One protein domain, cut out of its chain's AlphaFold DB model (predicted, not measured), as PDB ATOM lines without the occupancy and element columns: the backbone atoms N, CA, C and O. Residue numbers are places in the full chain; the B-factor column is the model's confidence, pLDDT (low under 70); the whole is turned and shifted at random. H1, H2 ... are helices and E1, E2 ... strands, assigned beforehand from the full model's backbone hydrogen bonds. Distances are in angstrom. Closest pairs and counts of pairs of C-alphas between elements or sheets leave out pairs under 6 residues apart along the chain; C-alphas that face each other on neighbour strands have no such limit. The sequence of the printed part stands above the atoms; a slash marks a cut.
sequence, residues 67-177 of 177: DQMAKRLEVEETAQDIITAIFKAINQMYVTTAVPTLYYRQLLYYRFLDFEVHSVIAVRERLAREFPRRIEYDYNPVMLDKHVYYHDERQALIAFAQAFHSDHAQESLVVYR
ATOM      1  N   ASP A  67     184.544 165.613 270.228       51.06
ATOM      2  CA  ASP A  67     183.319 166.425 270.167       51.06
ATOM      3  C   ASP A  67     183.596 167.887 269.794       51.06
ATOM      4  O   ASP A  67     182.784 168.537 269.133       51.06
ATOM      5  N   GLN A  68     184.753 168.428 270.193       53.44
ATOM      6  CA  GLN A  68     185.175 169.768 269.785       53.44
ATOM      7  C   GLN A  68     185.592 169.822 268.313       53.44
ATOM      8  O   GLN A  68     185.294 170.810 267.644       53.44
ATOM      9  N   MET A  69     186.252 168.782 267.794       46.78
ATOM     10  CA  MET A  69     186.588 168.681 266.371       46.78
ATOM     11  C   MET A  69     185.341 168.489 265.504       46.78
ATOM     12  O   MET A  69     185.205 169.191 264.509       46.78
ATOM     13  N   ALA A  70     184.402 167.632 265.911       50.69
ATOM     14  CA  ALA A  70     183.147 167.413 265.192       50.69
ATOM     15  C   ALA A  70     182.296 168.692 265.114       50.69
ATOM     16  O   ALA A  70     181.874 169.084 264.031       50.69
ATOM     17  N   LYS A  71     182.143 169.419 266.232       55.38
ATOM     18  CA  LYS A  71     181.446 170.719 266.246       55.38
ATOM     19  C   LYS A  71     182.158 171.787 265.419       55.38
ATOM     20  O   LYS A  71     181.504 172.649 264.843       55.38
ATOM     21  N   ARG A  72     183.495 171.775 265.373       53.72
ATOM     22  CA  ARG A  72     184.256 172.679 264.495       53.72
ATOM     23  C   ARG A  72     183.998 172.356 263.024       53.72
ATOM     24  O   ARG A  72     183.753 173.287 262.266       53.72
ATOM     25  N   LEU A  73     183.993 171.073 262.662       53.84
ATOM     26  CA  LEU A  73     183.734 170.610 261.300       53.84
ATOM     27  C   LEU A  73     182.311 170.973 260.840       53.84
ATOM     28  O   LEU A  73     182.147 171.559 259.778       53.84
ATOM     29  N   GLU A  74     181.303 170.733 261.681       48.41
ATOM     30  CA  GLU A  74     179.893 171.065 261.410       48.41
ATOM     31  C   GLU A  74     179.692 172.580 261.200       48.41
ATOM     32  O   GLU A  74     179.004 173.025 260.280       48.41
ATOM     33  N   VAL A  75     180.360 173.411 262.011       56.59
ATOM     34  CA  VAL A  75     180.324 174.879 261.881       56.59
ATOM     35  C   VAL A  75     181.066 175.381 260.635       56.59
ATOM     36  O   VAL A  75     180.732 176.458 260.122       56.59
ATOM     37  N   GLU A  76     182.086 174.659 260.167       55.28
ATOM     38  CA  GLU A  76     182.809 174.953 258.925       55.28
ATOM     39  C   GLU A  76     182.003 174.557 257.685       55.28
ATOM     40  O   GLU A  76     181.906 175.365 256.761       55.28
ATOM     41  N   GLU A  77     181.351 173.394 257.700       56.50
ATOM     42  CA  GLU A  77     180.458 172.916 256.637       56.50
ATOM     43  C   GLU A  77     179.279 173.878 256.443       56.50
ATOM     44  O   GLU A  77     179.131 174.481 255.379       56.50
ATOM     45  N   THR A  78     178.574 174.207 257.533       59.94
ATOM     46  CA  THR A  78     177.473 175.188 257.516       59.94
ATOM     47  C   THR A  78     177.927 176.566 257.002       59.94
ATOM     48  O   THR A  78     177.157 177.335 256.426       59.94
ATOM     49  N   ALA A  79     179.194 176.936 257.223       61.75
ATOM     50  CA  ALA A  79     179.725 178.208 256.740       61.75
ATOM     51  C   ALA A  79     179.986 178.200 255.233       61.75
ATOM     52  O   ALA A  79     179.739 179.212 254.578       61.75
ATOM     53  N   GLN A  80     180.491 177.088 254.703       67.06
ATOM     54  CA  GLN A  80     180.751 176.928 253.280       67.06
ATOM     55  C   GLN A  80     179.446 176.891 252.476       67.06
ATOM     56  O   GLN A  80     179.381 177.480 251.392       67.06
ATOM     57  N   ASP A  81     178.389 176.312 253.043       68.69
ATOM     58  CA  ASP A  81     177.048 176.318 252.454       68.69
ATOM     59  C   ASP A  81     176.489 177.736 252.339       68.69
ATOM     60  O   ASP A  81     176.053 178.150 251.264       68.69
ATOM     61  N   ILE A  82     176.599 178.541 253.403       72.81
ATOM     62  CA  ILE A  82     176.171 179.949 253.378       72.81
ATOM     63  C   ILE A  82     176.951 180.742 252.321       72.81
ATOM     64  O   ILE A  82     176.369 181.549 251.598       72.81
ATOM     65  N   ILE A  83     178.265 180.525 252.209       77.00
ATOM     66  CA  ILE A  83     179.092 181.185 251.189       77.00
ATOM     67  C   ILE A  83     178.610 180.800 249.785       77.00
ATOM     68  O   ILE A  83     178.421 181.671 248.934       77.00
ATOM     69  N   THR A  84     178.378 179.511 249.554       79.44
ATOM     70  CA  THR A  84     177.925 178.982 248.262       79.44
ATOM     71  C   THR A  84     176.551 179.544 247.890       79.44
ATOM     72  O   THR A  84     176.374 180.030 246.771       79.44
ATOM     73  N   ALA A  85     175.616 179.582 248.842       79.06
ATOM     74  CA  ALA A  85     174.293 180.177 248.671       79.06
ATOM     75  C   ALA A  85     174.368 181.677 248.339       79.06
ATOM     76  O   ALA A  85     173.663 182.152 247.449       79.06
ATOM     77  N   ILE A  86     175.271 182.430 248.982       84.00
ATOM     78  CA  ILE A  86     175.493 183.852 248.675       84.00
ATOM     79  C   ILE A  86     175.941 184.037 247.220       84.00
ATOM     80  O   ILE A  86     175.362 184.853 246.498       84.00
ATOM     81  N   PHE A  87     176.952 183.287 246.770       86.12
ATOM     82  CA  PHE A  87     177.441 183.388 245.391       86.12
ATOM     83  C   PHE A  87     176.382 182.969 244.372       86.12
ATOM     84  O   PHE A  87     176.215 183.634 243.348       86.12
ATOM     85  N   LYS A  88     175.641 181.895 244.660       85.19
ATOM     86  CA  LYS A  88     174.543 181.425 243.815       85.19
ATOM     87  C   LYS A  88     173.459 182.497 243.673       85.19
ATOM     88  O   LYS A  88     173.148 182.880 242.547       85.19
ATOM     89  N   ALA A  89     172.990 183.068 244.782       84.00
ATOM     90  CA  ALA A  89     171.974 184.118 244.775       84.00
ATOM     91  C   ALA A  89     172.429 185.375 244.017       84.00
ATOM     92  O   ALA A  89     171.661 185.932 243.234       84.00
ATOM     93  N   ILE A  90     173.689 185.805 244.164       88.19
ATOM     94  CA  ILE A  90     174.238 186.923 243.372       88.19
ATOM     95  C   ILE A  90     174.254 186.584 241.876       88.19
ATOM     96  O   ILE A  90     173.914 187.424 241.046       88.19
ATOM     97  N   ASN A  91     174.624 185.362 241.504       88.00
ATOM     98  CA  ASN A  91     174.669 184.956 240.099       88.00
ATOM     99  C   ASN A  91     173.280 184.762 239.478       88.00
ATOM    100  O   ASN A  91     173.138 184.881 238.261       88.00
ATOM    101  N   GLN A  92     172.264 184.486 240.292       85.56
ATOM    102  CA  GLN A  92     170.892 184.269 239.841       85.56
ATOM    103  C   GLN A  92     170.010 185.514 239.928       85.56
ATOM    104  O   GLN A  92     168.997 185.572 239.234       85.56
ATOM    105  N   MET A  93     170.389 186.526 240.715       88.25
ATOM    106  CA  MET A  93     169.572 187.730 240.826       88.25
ATOM    107  C   MET A  93     169.395 188.419 239.473       88.25
ATOM    108  O   MET A  93     170.303 188.442 238.627       88.25
ATOM    109  N   TYR A  94     168.224 189.018 239.308       86.75
ATOM    110  CA  TYR A  94     167.820 189.750 238.123       86.75
ATOM    111  C   TYR A  94     167.190 191.077 238.539       86.75
ATOM    112  O   TYR A  94     166.413 191.126 239.490       86.75
ATOM    113  N   VAL A  95     167.556 192.155 237.844       86.38
ATOM    114  CA  VAL A  95     167.068 193.507 238.132       86.38
ATOM    115  C   VAL A  95     166.387 194.049 236.883       86.38
ATOM    116  O   VAL A  95     167.021 194.209 235.842       86.38
ATOM    117  N   THR A  96     165.093 194.340 236.990       83.94
ATOM    118  CA  THR A  96     164.270 194.894 235.908       83.94
ATOM    119  C   THR A  96     164.423 196.415 235.822       83.94
ATOM    120  O   THR A  96     163.528 197.160 236.220       83.94
ATOM    121  N   THR A  97     165.571 196.890 235.334       83.38
ATOM    122  CA  THR A  97     165.841 198.315 235.066       83.38
ATOM    123  C   THR A  97     166.577 198.489 233.732       83.38
ATOM    124  O   THR A  97     166.963 197.514 233.091       83.38
ATOM    125  N   ALA A  98     166.790 199.738 233.303       83.50
ATOM    126  CA  ALA A  98     167.600 200.055 232.121       83.50
ATOM    127  C   ALA A  98     169.108 199.777 232.312       83.50
ATOM    128  O   ALA A  98     169.872 199.808 231.351       83.50
ATOM    129  N   VAL A  99     169.547 199.529 233.549       85.88
ATOM    130  CA  VAL A  99     170.946 199.247 233.874       85.88
ATOM    131  C   VAL A  99     171.179 197.733 233.790       85.88
ATOM    132  O   VAL A  99     170.378 196.967 234.330       85.88
ATOM    133  N   PRO A 100     172.273 197.258 233.168       88.12
ATOM    134  CA  PRO A 100     172.531 195.827 233.037       88.12
ATOM    135  C   PRO A 100     172.557 195.101 234.389       88.12
ATOM    136  O   PRO A 100     173.240 195.524 235.319       88.12
ATOM    137  N   THR A 101     171.908 193.937 234.489       89.06
ATOM    138  CA  THR A 101     171.951 193.105 235.714       89.06
ATOM    139  C   THR A 101     173.391 192.783 236.145       89.06
ATOM    140  O   THR A 101     173.687 192.759 237.340       89.06
ATOM    141  N   LEU A 102     174.312 192.605 235.189       91.88
ATOM    142  CA  LEU A 102     175.736 192.382 235.463       91.88
ATOM    143  C   LEU A 102     176.356 193.494 236.326       91.88
ATOM    144  O   LEU A 102     177.140 193.194 237.224       91.88
ATOM    145  N   TYR A 103     175.971 194.753 236.106       93.81
ATOM    146  CA  TYR A 103     176.454 195.880 236.904       93.81
ATOM    147  C   TYR A 103     176.044 195.738 238.376       93.81
ATOM    148  O   TYR A 103     176.877 195.892 239.266       93.81
ATOM    149  N   TYR A 104     174.792 195.359 238.657       94.06
ATOM    150  CA  TYR A 104     174.327 195.159 240.033       94.06
ATOM    151  C   TYR A 104     175.035 193.984 240.721       94.06
ATOM    152  O   TYR A 104     175.327 194.056 241.915       94.06
ATOM    153  N   ARG A 105     175.364 192.920 239.972       93.56
ATOM    154  CA  ARG A 105     176.174 191.797 240.482       93.56
ATOM    155  C   ARG A 105     177.568 192.258 240.880       93.56
ATOM    156  O   ARG A 105     177.996 191.971 241.997       93.56
ATOM    157  N   GLN A 106     178.223 193.036 240.020       93.88
ATOM    158  CA  GLN A 106     179.541 193.594 240.321       93.88
ATOM    159  C   GLN A 106     179.508 194.588 241.482       93.88
ATOM    160  O   GLN A 106     180.404 194.579 242.323       93.88
ATOM    161  N   LEU A 107     178.443 195.385 241.607       94.62
ATOM    162  CA  LEU A 107     178.246 196.267 242.755       94.62
ATOM    163  C   LEU A 107     178.247 195.472 244.067       94.62
ATOM    164  O   LEU A 107     179.000 195.815 244.982       94.62
ATOM    165  N   LEU A 108     177.441 194.408 244.173       93.19
ATOM    166  CA  LEU A 108     177.404 193.585 245.388       93.19
ATOM    167  C   LEU A 108     178.732 192.872 245.636       93.19
ATOM    168  O   LEU A 108     179.183 192.827 246.783       93.19
ATOM    169  N   TYR A 109     179.370 192.369 244.576       91.00
ATOM    170  CA  TYR A 109     180.680 191.736 244.666       91.00
ATOM    171  C   TYR A 109     181.718 192.708 245.241       91.00
ATOM    172  O   TYR A 109     182.255 192.446 246.313       91.00
ATOM    173  N   TYR A 110     181.928 193.881 244.636       91.56
ATOM    174  CA  TYR A 110     182.908 194.856 245.135       91.56
ATOM    175  C   TYR A 110     182.582 195.375 246.526       91.56
ATOM    176  O   TYR A 110     183.472 195.580 247.351       91.56
ATOM    177  N   ARG A 111     181.300 195.585 246.823       90.00
ATOM    178  CA  ARG A 111     180.903 196.137 248.115       90.00
ATOM    179  C   ARG A 111     181.090 195.136 249.254       90.00
ATOM    180  O   ARG A 111     181.598 195.499 250.324       90.00
ATOM    181  N   PHE A 112     180.670 193.892 249.051       86.25
ATOM    182  CA  PHE A 112     180.502 192.931 250.139       86.25
ATOM    183  C   PHE A 112     181.418 191.720 250.065       86.25
ATOM    184  O   PHE A 112     181.668 191.139 251.117       86.25
ATOM    185  N   LEU A 113     181.940 191.359 248.896       83.75
ATOM    186  CA  LEU A 113     182.741 190.146 248.717       83.75
ATOM    187  C   LEU A 113     184.213 190.441 248.426       83.75
ATOM    188  O   LEU A 113     185.080 189.726 248.911       83.75
ATOM    189  N   ASP A 114     184.510 191.517 247.704       83.00
ATOM    190  CA  ASP A 114     185.883 191.898 247.402       83.00
ATOM    191  C   ASP A 114     186.596 192.420 248.665       83.00
ATOM    192  O   ASP A 114     186.102 193.314 249.373       83.00
ATOM    193  N   PHE A 115     187.748 191.817 248.962       73.88
ATOM    194  CA  PHE A 115     188.607 192.172 250.092       73.88
ATOM    195  C   PHE A 115     189.561 193.304 249.762       73.88
ATOM    196  O   PHE A 115     189.963 194.004 250.684       73.88
ATOM    197  N   GLU A 116     189.893 193.510 248.491       78.44
ATOM    198  CA  GLU A 116     190.804 194.568 248.048       78.44
ATOM    199  C   GLU A 116     190.112 195.940 248.059       78.44
ATOM    200  O   GLU A 116     190.755 196.989 248.101       78.44
ATOM    201  N   VAL A 117     188.775 195.954 248.065       79.56
ATOM    202  CA  VAL A 117     187.977 197.180 248.044       79.56
ATOM    203  C   VAL A 117     187.520 197.552 249.456       79.56
ATOM    204  O   VAL A 117     186.527 197.054 249.993       79.56
ATOM    205  N   HIS A 118     188.250 198.484 250.070       77.38
ATOM    206  CA  HIS A 118     188.069 198.842 251.482       77.38
ATOM    207  C   HIS A 118     187.091 200.000 251.744       77.38
ATOM    208  O   HIS A 118     186.724 200.247 252.892       77.38
ATOM    209  N   SER A 119     186.648 200.729 250.713       88.44
ATOM    210  CA  SER A 119     185.796 201.912 250.889       88.44
ATOM    211  C   SER A 119     184.704 202.021 249.828       88.44
ATOM    212  O   SER A 119     184.845 201.531 248.711       88.44
ATOM    213  N   VAL A 120     183.610 202.714 250.162       90.00
ATOM    214  CA  VAL A 120     182.532 203.023 249.201       90.00
ATOM    215  C   VAL A 120     183.054 203.861 248.029       90.00
ATOM    216  O   VAL A 120     182.582 203.710 246.909       90.00
ATOM    217  N   ILE A 121     184.039 204.730 248.273       92.31
ATOM    218  CA  ILE A 121     184.671 205.538 247.223       92.31
ATOM    219  C   ILE A 121     185.380 204.620 246.223       92.31
ATOM    220  O   ILE A 121     185.113 204.715 245.031       92.31
ATOM    221  N   ALA A 122     186.172 203.659 246.706       91.75
ATOM    222  CA  ALA A 122     186.867 202.699 245.851       91.75
ATOM    223  C   ALA A 122     185.895 201.819 245.041       91.75
ATOM    224  O   ALA A 122     186.131 201.580 243.860       91.75
ATOM    225  N   VAL A 123     184.764 201.400 245.632       93.00
ATOM    226  CA  VAL A 123     183.697 200.695 244.891       93.00
ATOM    227  C   VAL A 123     183.178 201.563 243.740       93.00
ATOM    228  O   VAL A 123     183.081 201.097 242.609       93.00
ATOM    229  N   ARG A 124     182.858 202.834 244.013       93.31
ATOM    230  CA  ARG A 124     182.300 203.768 243.020       93.31
ATOM    231  C   ARG A 124     183.271 204.077 241.887       93.31
ATOM    232  O   ARG A 124     182.838 204.183 240.745       93.31
ATOM    233  N   GLU A 125     184.556 204.228 242.190       93.25
ATOM    234  CA  GLU A 125     185.597 204.404 241.173       93.25
ATOM    235  C   GLU A 125     185.742 203.158 240.302       93.25
ATOM    236  O   GLU A 125     185.815 203.263 239.080       93.25
ATOM    237  N   ARG A 126     185.754 201.967 240.908       92.94
ATOM    238  CA  ARG A 126     185.895 200.710 240.168       92.94
ATOM    239  C   ARG A 126     184.699 200.453 239.256       92.94
ATOM    240  O   ARG A 126     184.885 200.166 238.078       92.94
ATOM    241  N   LEU A 127     183.485 200.663 239.768       93.19
ATOM    242  CA  LEU A 127     182.257 200.583 238.975       93.19
ATOM    243  C   LEU A 127     182.260 201.579 237.810       93.19
ATOM    244  O   LEU A 127     181.861 201.210 236.714       93.19
ATOM    245  N   ALA A 128     182.732 202.812 238.018       91.94
ATOM    246  CA  ALA A 128     182.830 203.812 236.953       91.94
ATOM    247  C   ALA A 128     183.837 203.422 235.861       91.94
ATOM    248  O   ALA A 128     183.585 203.648 234.683       91.94
ATOM    249  N   ARG A 129     184.958 202.790 236.230       91.19
ATOM    250  CA  ARG A 129     185.958 202.309 235.260       91.19
ATOM    251  C   ARG A 129     185.459 201.120 234.442       91.19
ATOM    252  O   ARG A 129     185.721 201.061 233.247       91.19
ATOM    253  N   GLU A 130     184.770 200.174 235.073       91.31
ATOM    254  CA  GLU A 130     184.291 198.956 234.405       91.31
ATOM    255  C   GLU A 130     182.979 199.161 233.645       91.31
ATOM    256  O   GLU A 130     182.764 198.561 232.593       91.31
ATOM    257  N   PHE A 131     182.121 200.049 234.148       90.56
ATOM    258  CA  PHE A 131     180.843 200.419 233.545       90.56
ATOM    259  C   PHE A 131     180.792 201.930 233.301       90.56
ATOM    260  O   PHE A 131     179.956 202.630 233.879       90.56
ATOM    261  N   PRO A 132     181.656 202.456 232.416       86.19
ATOM    262  CA  PRO A 132     181.729 203.890 232.166       86.19
ATOM    263  C   PRO A 132     180.442 204.439 231.548       86.19
ATOM    264  O   PRO A 132     180.157 205.626 231.677       86.19
ATOM    265  N   ARG A 133     179.645 203.574 230.905       84.44
ATOM    266  CA  ARG A 133     178.290 203.851 230.414       84.44
ATOM    267  C   ARG A 133     177.291 202.937 231.117       84.44
ATOM    268  O   ARG A 133     176.956 201.867 230.618       84.44
ATOM    269  N   ARG A 134     176.872 203.344 232.315       79.44
ATOM    270  CA  ARG A 134     175.918 202.597 233.153       79.44
ATOM    271  C   ARG A 134     174.508 202.583 232.553       79.44
ATOM    272  O   ARG A 134     173.823 201.568 232.627       79.44
ATOM    273  N   ILE A 135     174.091 203.717 231.995       77.12
ATOM    274  CA  ILE A 135     172.871 203.886 231.199       77.12
ATOM    275  C   ILE A 135     173.331 204.305 229.801       77.12
ATOM    276  O   ILE A 135     174.389 204.923 229.654       77.12
ATOM    277  N   GLU A 136     172.564 203.953 228.772       72.75
ATOM    278  CA  GLU A 136     172.822 204.438 227.421       72.75
ATOM    279  C   GLU A 136     172.978 205.969 227.438       72.75
ATOM    280  O   GLU A 136     172.153 206.680 228.008       72.75
ATOM    281  N   TYR A 137     174.079 206.466 226.869       66.19
ATOM    282  CA  TYR A 137     174.448 207.889 226.798       66.19
ATOM    283  C   TYR A 137     174.847 208.600 228.111       66.19
ATOM    284  O   TYR A 137     175.364 209.712 228.030       66.19
ATOM    285  N   ASP A 138     174.713 207.978 229.287       76.44
ATOM    286  CA  ASP A 138     175.172 208.550 230.566       76.44
ATOM    287  C   ASP A 138     176.588 208.058 230.909       76.44
ATOM    288  O   ASP A 138     176.813 206.864 231.148       76.44
ATOM    289  N   TYR A 139     177.558 208.976 230.904       77.25
ATOM    290  CA  TYR A 139     178.980 208.665 231.044       77.25
ATOM    291  C   TYR A 139     179.538 209.110 232.399       77.25
ATOM    292  O   TYR A 139     179.560 210.298 232.715       77.25
ATOM    293  N   ASN A 140     180.077 208.158 233.164       77.81
ATOM    294  CA  ASN A 140     180.748 208.406 234.440       77.81
ATOM    295  C   ASN A 140     182.243 208.035 234.330       77.81
ATOM    296  O   ASN A 140     182.601 206.903 234.637       77.81
ATOM    297  N   PRO A 141     183.136 208.955 233.906       72.56
ATOM    298  CA  PRO A 141     184.531 208.614 233.595       72.56
ATOM    299  C   PRO A 141     185.394 208.253 234.802       72.56
ATOM    300  O   PRO A 141     186.352 207.498 234.674       72.56
ATOM    301  N   VAL A 142     185.124 208.876 235.950       83.31
ATOM    302  CA  VAL A 142     186.055 208.874 237.093       83.31
ATOM    303  C   VAL A 142     185.441 208.175 238.293       83.31
ATOM    304  O   VAL A 142     186.075 207.340 238.932       83.31
ATOM    305  N   MET A 143     184.200 208.524 238.613       87.06
ATOM    306  CA  MET A 143     183.511 208.017 239.785       87.06
ATOM    307  C   MET A 143     182.009 208.113 239.559       87.06
ATOM    308  O   MET A 143     181.510 209.131 239.088       87.06
ATOM    309  N   LEU A 144     181.294 207.063 239.946       88.06
ATOM    310  CA  LEU A 144     179.842 207.031 239.892       88.06
ATOM    311  C   LEU A 144     179.247 208.039 240.875       88.06
ATOM    312  O   LEU A 144     179.705 208.101 242.018       88.06
ATOM    313  N   ASP A 145     178.206 208.777 240.492       89.19
ATOM    314  CA  ASP A 145     177.494 209.671 241.409       89.19
ATOM    315  C   ASP A 145     177.048 208.960 242.709       89.19
ATOM    316  O   ASP A 145     176.729 207.770 242.739       89.19
ATOM    317  N   LYS A 146     177.076 209.691 243.830       89.19
ATOM    318  CA  LYS A 146     176.804 209.130 245.161       89.19
ATOM    319  C   LYS A 146     175.336 208.736 245.314       89.19
ATOM    320  O   LYS A 146     175.055 207.692 245.901       89.19
ATOM    321  N   HIS A 147     174.412 209.565 244.836       88.31
ATOM    322  CA  HIS A 147     172.980 209.293 244.940       88.31
ATOM    323  C   HIS A 147     172.597 208.125 244.041       88.31
ATOM    324  O   HIS A 147     171.900 207.215 244.490       88.31
ATOM    325  N   VAL A 148     173.149 208.102 242.827       88.12
ATOM    326  CA  VAL A 148     173.030 206.975 241.902       88.12
ATOM    327  C   VAL A 148     173.538 205.681 242.540       88.12
ATOM    328  O   VAL A 148     172.811 204.692 242.575       88.12
ATOM    329  N   TYR A 149     174.739 205.701 243.126       91.44
ATOM    330  CA  TYR A 149     175.319 204.538 243.797       91.44
ATOM    331  C   TYR A 149     174.399 203.964 244.885       91.44
ATOM    332  O   TYR A 149     174.144 202.763 244.905       91.44
ATOM    333  N   TYR A 150     173.888 204.798 245.799       90.88
ATOM    334  CA  TYR A 150     173.041 204.303 246.892       90.88
ATOM    335  C   TYR A 150     171.661 203.850 246.420       90.88
ATOM    336  O   TYR A 150     171.094 202.922 246.999       90.88
ATOM    337  N   HIS A 151     171.128 204.481 245.372       91.12
ATOM    338  CA  HIS A 151     169.917 204.002 244.721       91.12
ATOM    339  C   HIS A 151     170.137 202.600 244.136       91.12
ATOM    340  O   HIS A 151     169.364 201.685 244.420       91.12
ATOM    341  N   ASP A 152     171.222 202.408 243.389       92.06
ATOM    342  CA  ASP A 152     171.542 201.130 242.759       92.06
ATOM    343  C   ASP A 152     171.871 200.035 243.786       92.06
ATOM    344  O   ASP A 152     171.415 198.901 243.642       92.06
ATOM    345  N   GLU A 153     172.603 200.368 244.858       93.56
ATOM    346  CA  GLU A 153     172.888 199.444 245.965       93.56
ATOM    347  C   GLU A 153     171.582 198.926 246.582       93.56
ATOM    348  O   GLU A 153     171.453 197.736 246.872       93.56
ATOM    349  N   ARG A 154     170.580 199.799 246.737       92.44
ATOM    350  CA  ARG A 154     169.265 199.411 247.250       92.44
ATOM    351  C   ARG A 154     168.571 198.402 246.336       92.44
ATOM    352  O   ARG A 154     168.058 197.406 246.840       92.44
ATOM    353  N   GLN A 155     168.565 198.649 245.026       91.94
ATOM    354  CA  GLN A 155     167.955 197.738 244.050       91.94
ATOM    355  C   GLN A 155     168.654 196.375 244.049       91.94
ATOM    356  O   GLN A 155     167.993 195.340 244.113       91.94
ATOM    357  N   ALA A 156     169.989 196.375 244.071       93.94
ATOM    358  CA  ALA A 156     170.777 195.150 244.111       93.94
ATOM    359  C   ALA A 156     170.490 194.315 245.368       93.94
ATOM    360  O   ALA A 156     170.329 193.102 245.281       93.94
ATOM    361  N   LEU A 157     170.379 194.953 246.538       92.00
ATOM    362  CA  LEU A 157     170.098 194.259 247.800       92.00
ATOM    363  C   LEU A 157     168.698 193.636 247.835       92.00
ATOM    364  O   LEU A 157     168.535 192.553 248.395       92.00
ATOM    365  N   ILE A 158     167.702 194.291 247.235       89.25
ATOM    366  CA  ILE A 158     166.346 193.739 247.112       89.25
ATOM    367  C   ILE A 158     166.357 192.523 246.179       89.25
ATOM    368  O   ILE A 158     165.849 191.468 246.555       89.25
ATOM    369  N   ALA A 159     166.982 192.639 245.004       88.62
ATOM    370  CA  ALA A 159     167.071 191.539 244.043       88.62
ATOM    371  C   ALA A 159     167.856 190.339 244.599       88.62
ATOM    372  O   ALA A 159     167.455 189.191 244.413       88.62
ATOM    373  N   PHE A 160     168.935 190.596 245.343       90.69
ATOM    374  CA  PHE A 160     169.660 189.559 246.071       90.69
ATOM    375  C   PHE A 160     168.764 188.849 247.087       90.69
ATOM    376  O   PHE A 160     168.747 187.624 247.120       90.69
ATOM    377  N   ALA A 161     168.007 189.591 247.903       86.31
ATOM    378  CA  ALA A 161     167.135 188.987 248.907       86.31
ATOM    379  C   ALA A 161     166.072 188.080 248.275       86.31
ATOM    380  O   ALA A 161     165.817 186.992 248.785       86.31
ATOM    381  N   GLN A 162     165.499 188.501 247.145       85.56
ATOM    382  CA  GLN A 162     164.541 187.700 246.385       85.56
ATOM    383  C   GLN A 162     165.171 186.397 245.878       85.56
ATOM    384  O   GLN A 162     164.618 185.329 246.128       85.56
ATOM    385  N   ALA A 163     166.347 186.475 245.247       83.88
ATOM    386  CA  ALA A 163     167.068 185.301 244.749       83.88
ATOM    387  C   ALA A 163     167.484 184.344 245.883       83.88
ATOM    388  O   ALA A 163     167.330 183.127 245.785       83.88
ATOM    389  N   PHE A 164     167.962 184.899 246.996       81.81
ATOM    390  CA  PHE A 164     168.391 184.132 248.164       81.81
ATOM    391  C   PHE A 164     167.213 183.430 248.858       81.81
ATOM    392  O   PHE A 164     167.342 182.302 249.328       81.81
ATOM    393  N   HIS A 165     166.039 184.067 248.912       75.88
ATOM    394  CA  HIS A 165     164.827 183.444 249.449       75.88
ATOM    395  C   HIS A 165     164.252 182.370 248.525       75.88
ATOM    396  O   HIS A 165     163.826 181.334 249.031       75.88
ATOM    397  N   SER A 166     164.259 182.565 247.201       62.44
ATOM    398  CA  SER A 166     163.761 181.545 246.268       62.44
ATOM    399  C   SER A 166     164.559 180.242 246.332       62.44
ATOM    400  O   SER A 166     163.967 179.171 246.245       62.44
ATOM    401  N   ASP A 167     165.873 180.324 246.543       57.81
ATOM    402  CA  ASP A 167     166.738 179.146 246.644       57.81
ATOM    403  C   ASP A 167     166.523 178.369 247.956       57.81
ATOM    404  O   ASP A 167     166.335 177.152 247.935       57.81
ATOM    405  N   HIS A 168     166.446 179.051 249.102       54.19
ATOM    406  CA  HIS A 168     166.204 178.377 250.387       54.19
ATOM    407  C   HIS A 168     164.752 177.895 250.567       54.19
ATOM    408  O   HIS A 168     164.487 176.923 251.283       54.19
ATOM    409  N   ALA A 169     163.794 178.524 249.881       44.28
ATOM    410  CA  ALA A 169     162.437 177.996 249.772       44.28
ATOM    411  C   ALA A 169     162.391 176.696 248.943       44.28
ATOM    412  O   ALA A 169     161.536 175.850 249.186       44.28
ATOM    413  N   GLN A 170     163.315 176.500 247.994       40.84
ATOM    414  CA  GLN A 170     163.411 175.262 247.216       40.84
ATOM    415  C   GLN A 170     164.137 174.144 247.975       40.84
ATOM    416  O   GLN A 170     163.685 173.004 247.924       40.84
ATOM    417  N   GLU A 171     165.190 174.443 248.740       38.41
ATOM    418  CA  GLU A 171     165.880 173.439 249.573       38.41
ATOM    419  C   GLU A 171     164.970 172.853 250.666       38.41
ATOM    420  O   GLU A 171     164.987 171.649 250.910       38.41
ATOM    421  N   SER A 172     164.091 173.667 251.259       31.84
ATOM    422  CA  SER A 172     163.095 173.191 252.234       31.84
ATOM    423  C   SER A 172     161.984 172.319 251.623       31.84
ATOM    424  O   SER A 172     161.351 171.542 252.338       31.84
ATOM    425  N   LEU A 173     161.779 172.379 250.303       30.28
ATOM    426  CA  LEU A 173     160.809 171.564 249.561       30.28
ATOM    427  C   LEU A 173     161.358 170.190 249.138       30.28
ATOM    428  O   LEU A 173     160.574 169.284 248.860       30.28
ATOM    429  N   VAL A 174     162.683 170.010 249.113       34.31
ATOM    430  CA  VAL A 174     163.330 168.735 248.742       34.31
ATOM    431  C   VAL A 174     163.444 167.775 249.937       34.31
ATOM    432  O   VAL A 174     163.564 166.573 249.741       34.31
ATOM    433  N   VAL A 175     163.306 168.265 251.173       36.88
ATOM    434  CA  VAL A 175     163.337 167.430 252.394       36.88
ATOM    435  C   VAL A 175     161.983 166.738 252.681       36.88
ATOM    436  O   VAL A 175     161.898 165.887 253.561       36.88
ATOM    437  N   TYR A 176     160.926 167.036 251.914       30.70
ATOM    438  CA  TYR A 176     159.585 166.441 252.062       30.70
ATOM    439  C   TYR A 176     159.087 165.732 250.788       30.70
ATOM    440  O   TYR A 176     157.960 165.960 250.339       30.70
ATOM    441  N   ARG A 177     159.906 164.858 250.196       29.94
ATOM    442  CA  ARG A 177     159.434 163.872 249.211       29.94
ATOM    443  C   ARG A 177     160.012 162.494 249.461       29.94
ATOM    444  O   ARG A 177     161.218 162.419 249.771       29.94
TER     445      ARG A 177
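What this domain is: This is residues 67 to 177 of the 177 residues of an uncharacterized protein of Dolosigranulum pigrum (UniProt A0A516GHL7). What does the model look like at first sight? The long helix H4 runs along one side of a small body in which H2 packs crosswise on it and H3 sits beside H2, with the strand E1 and its loop at the end away from the two tips. Residues 85 to 92 of H1 meet H4 at its residues 160 to 167, and beyond this meeting two arms stick out as a V: residues 67 to 82 of H1, and residues 169 to 177, of which 169 to 174 belong to H4. What is it made of? The printed part has 111 residues with four named helices and one named strand, in the order H1, H2, H3, E1, H4, and its class is mostly helix. How spread out is it? It is loose, with a radius of gyration of the C-alphas of 17.3 A, and it spans 57 by 33 by 18 A, the two arms adding to its length.

Where its parts are: Where is the longest helix? H4 holds residues 146 to 174, 29 residues and 42.7 A from first to last C-alpha, from C-alpha 146 at (176.804, 209.130, 245.161) to C-alpha 174 at (163.330, 168.735, 248.742). Where are the other helices? H1, residues 67 to 92, begins with C-alpha 67 at (183.319, 166.425, 270.167) and is 37.3 A long. H2, residues 101 to 113, is 17.2 A long, and H3, residues 120 to 130, is 15.4 A long. Is there a strand? E1, residues 133 to 135, is 5.5 A long and pairs with no named strand; it pairs antiparallel with residues 138 to 139, a stretch too short to be named.

How they stand to each other: What touches the longest helix? H4 touches H2, about perpendicular at 89 degrees, with residues 152 to 157 of H4 and 104 to 108 of H2 alone; the closest C-alphas are those of Tyr 104 and Ala 156, 5.4 A apart. Residues 160 to 167 of H4 touch residues 85 to 92 of H1 at a steep tilt of 60 degrees, opposite ways, the closest C-alphas being those of Ala 89 and Phe 164, 4.9 A apart. H3 is close to H4 but not clearly touching, the closest C-alphas being those of Arg 124 and Tyr 149, 7.1 A apart. What else does H2 touch? H2 is the hub, touching three helices. It forms a helical hairpin with H3 at a steep tilt of 36 degrees, only just past shallow, the closest C-alphas being those of Tyr 110 and Val 123, 5.9 A apart. It only just touches H1, with 3 pairs of C-alphas within 8 A, the closest those of Ile 90 and Arg 105 at 6.0 A, and makes a helical hairpin with it at a shallow tilt of 29 degrees. Which parts stay apart? H1 is apart from H3 and from E1, and E1 is apart from H4. How do the helix backbones run? In H1, H2 and H3 every O i to N i+4 pair is within hydrogen-bond range, and in H4 24 of 25 are.

The domain as a whole: How large is it? The two C-alphas farthest apart are those of Asp 67 and Tyr 137, 60.7 A; without the stretches that stand free, the body of 86 residues spans 39 by 29 by 18 A. Is the chain cut, and are links long? The printed part has no cut and ends at the chain's last residue, Arg 177; the link from H3 to E1 is tight, and the other three are short. Where is confidence low? The mean pLDDT of the printed part is 77.4, and 28 residues are under 70: residues 67 to 81, residue 137 and residues 166 to 177.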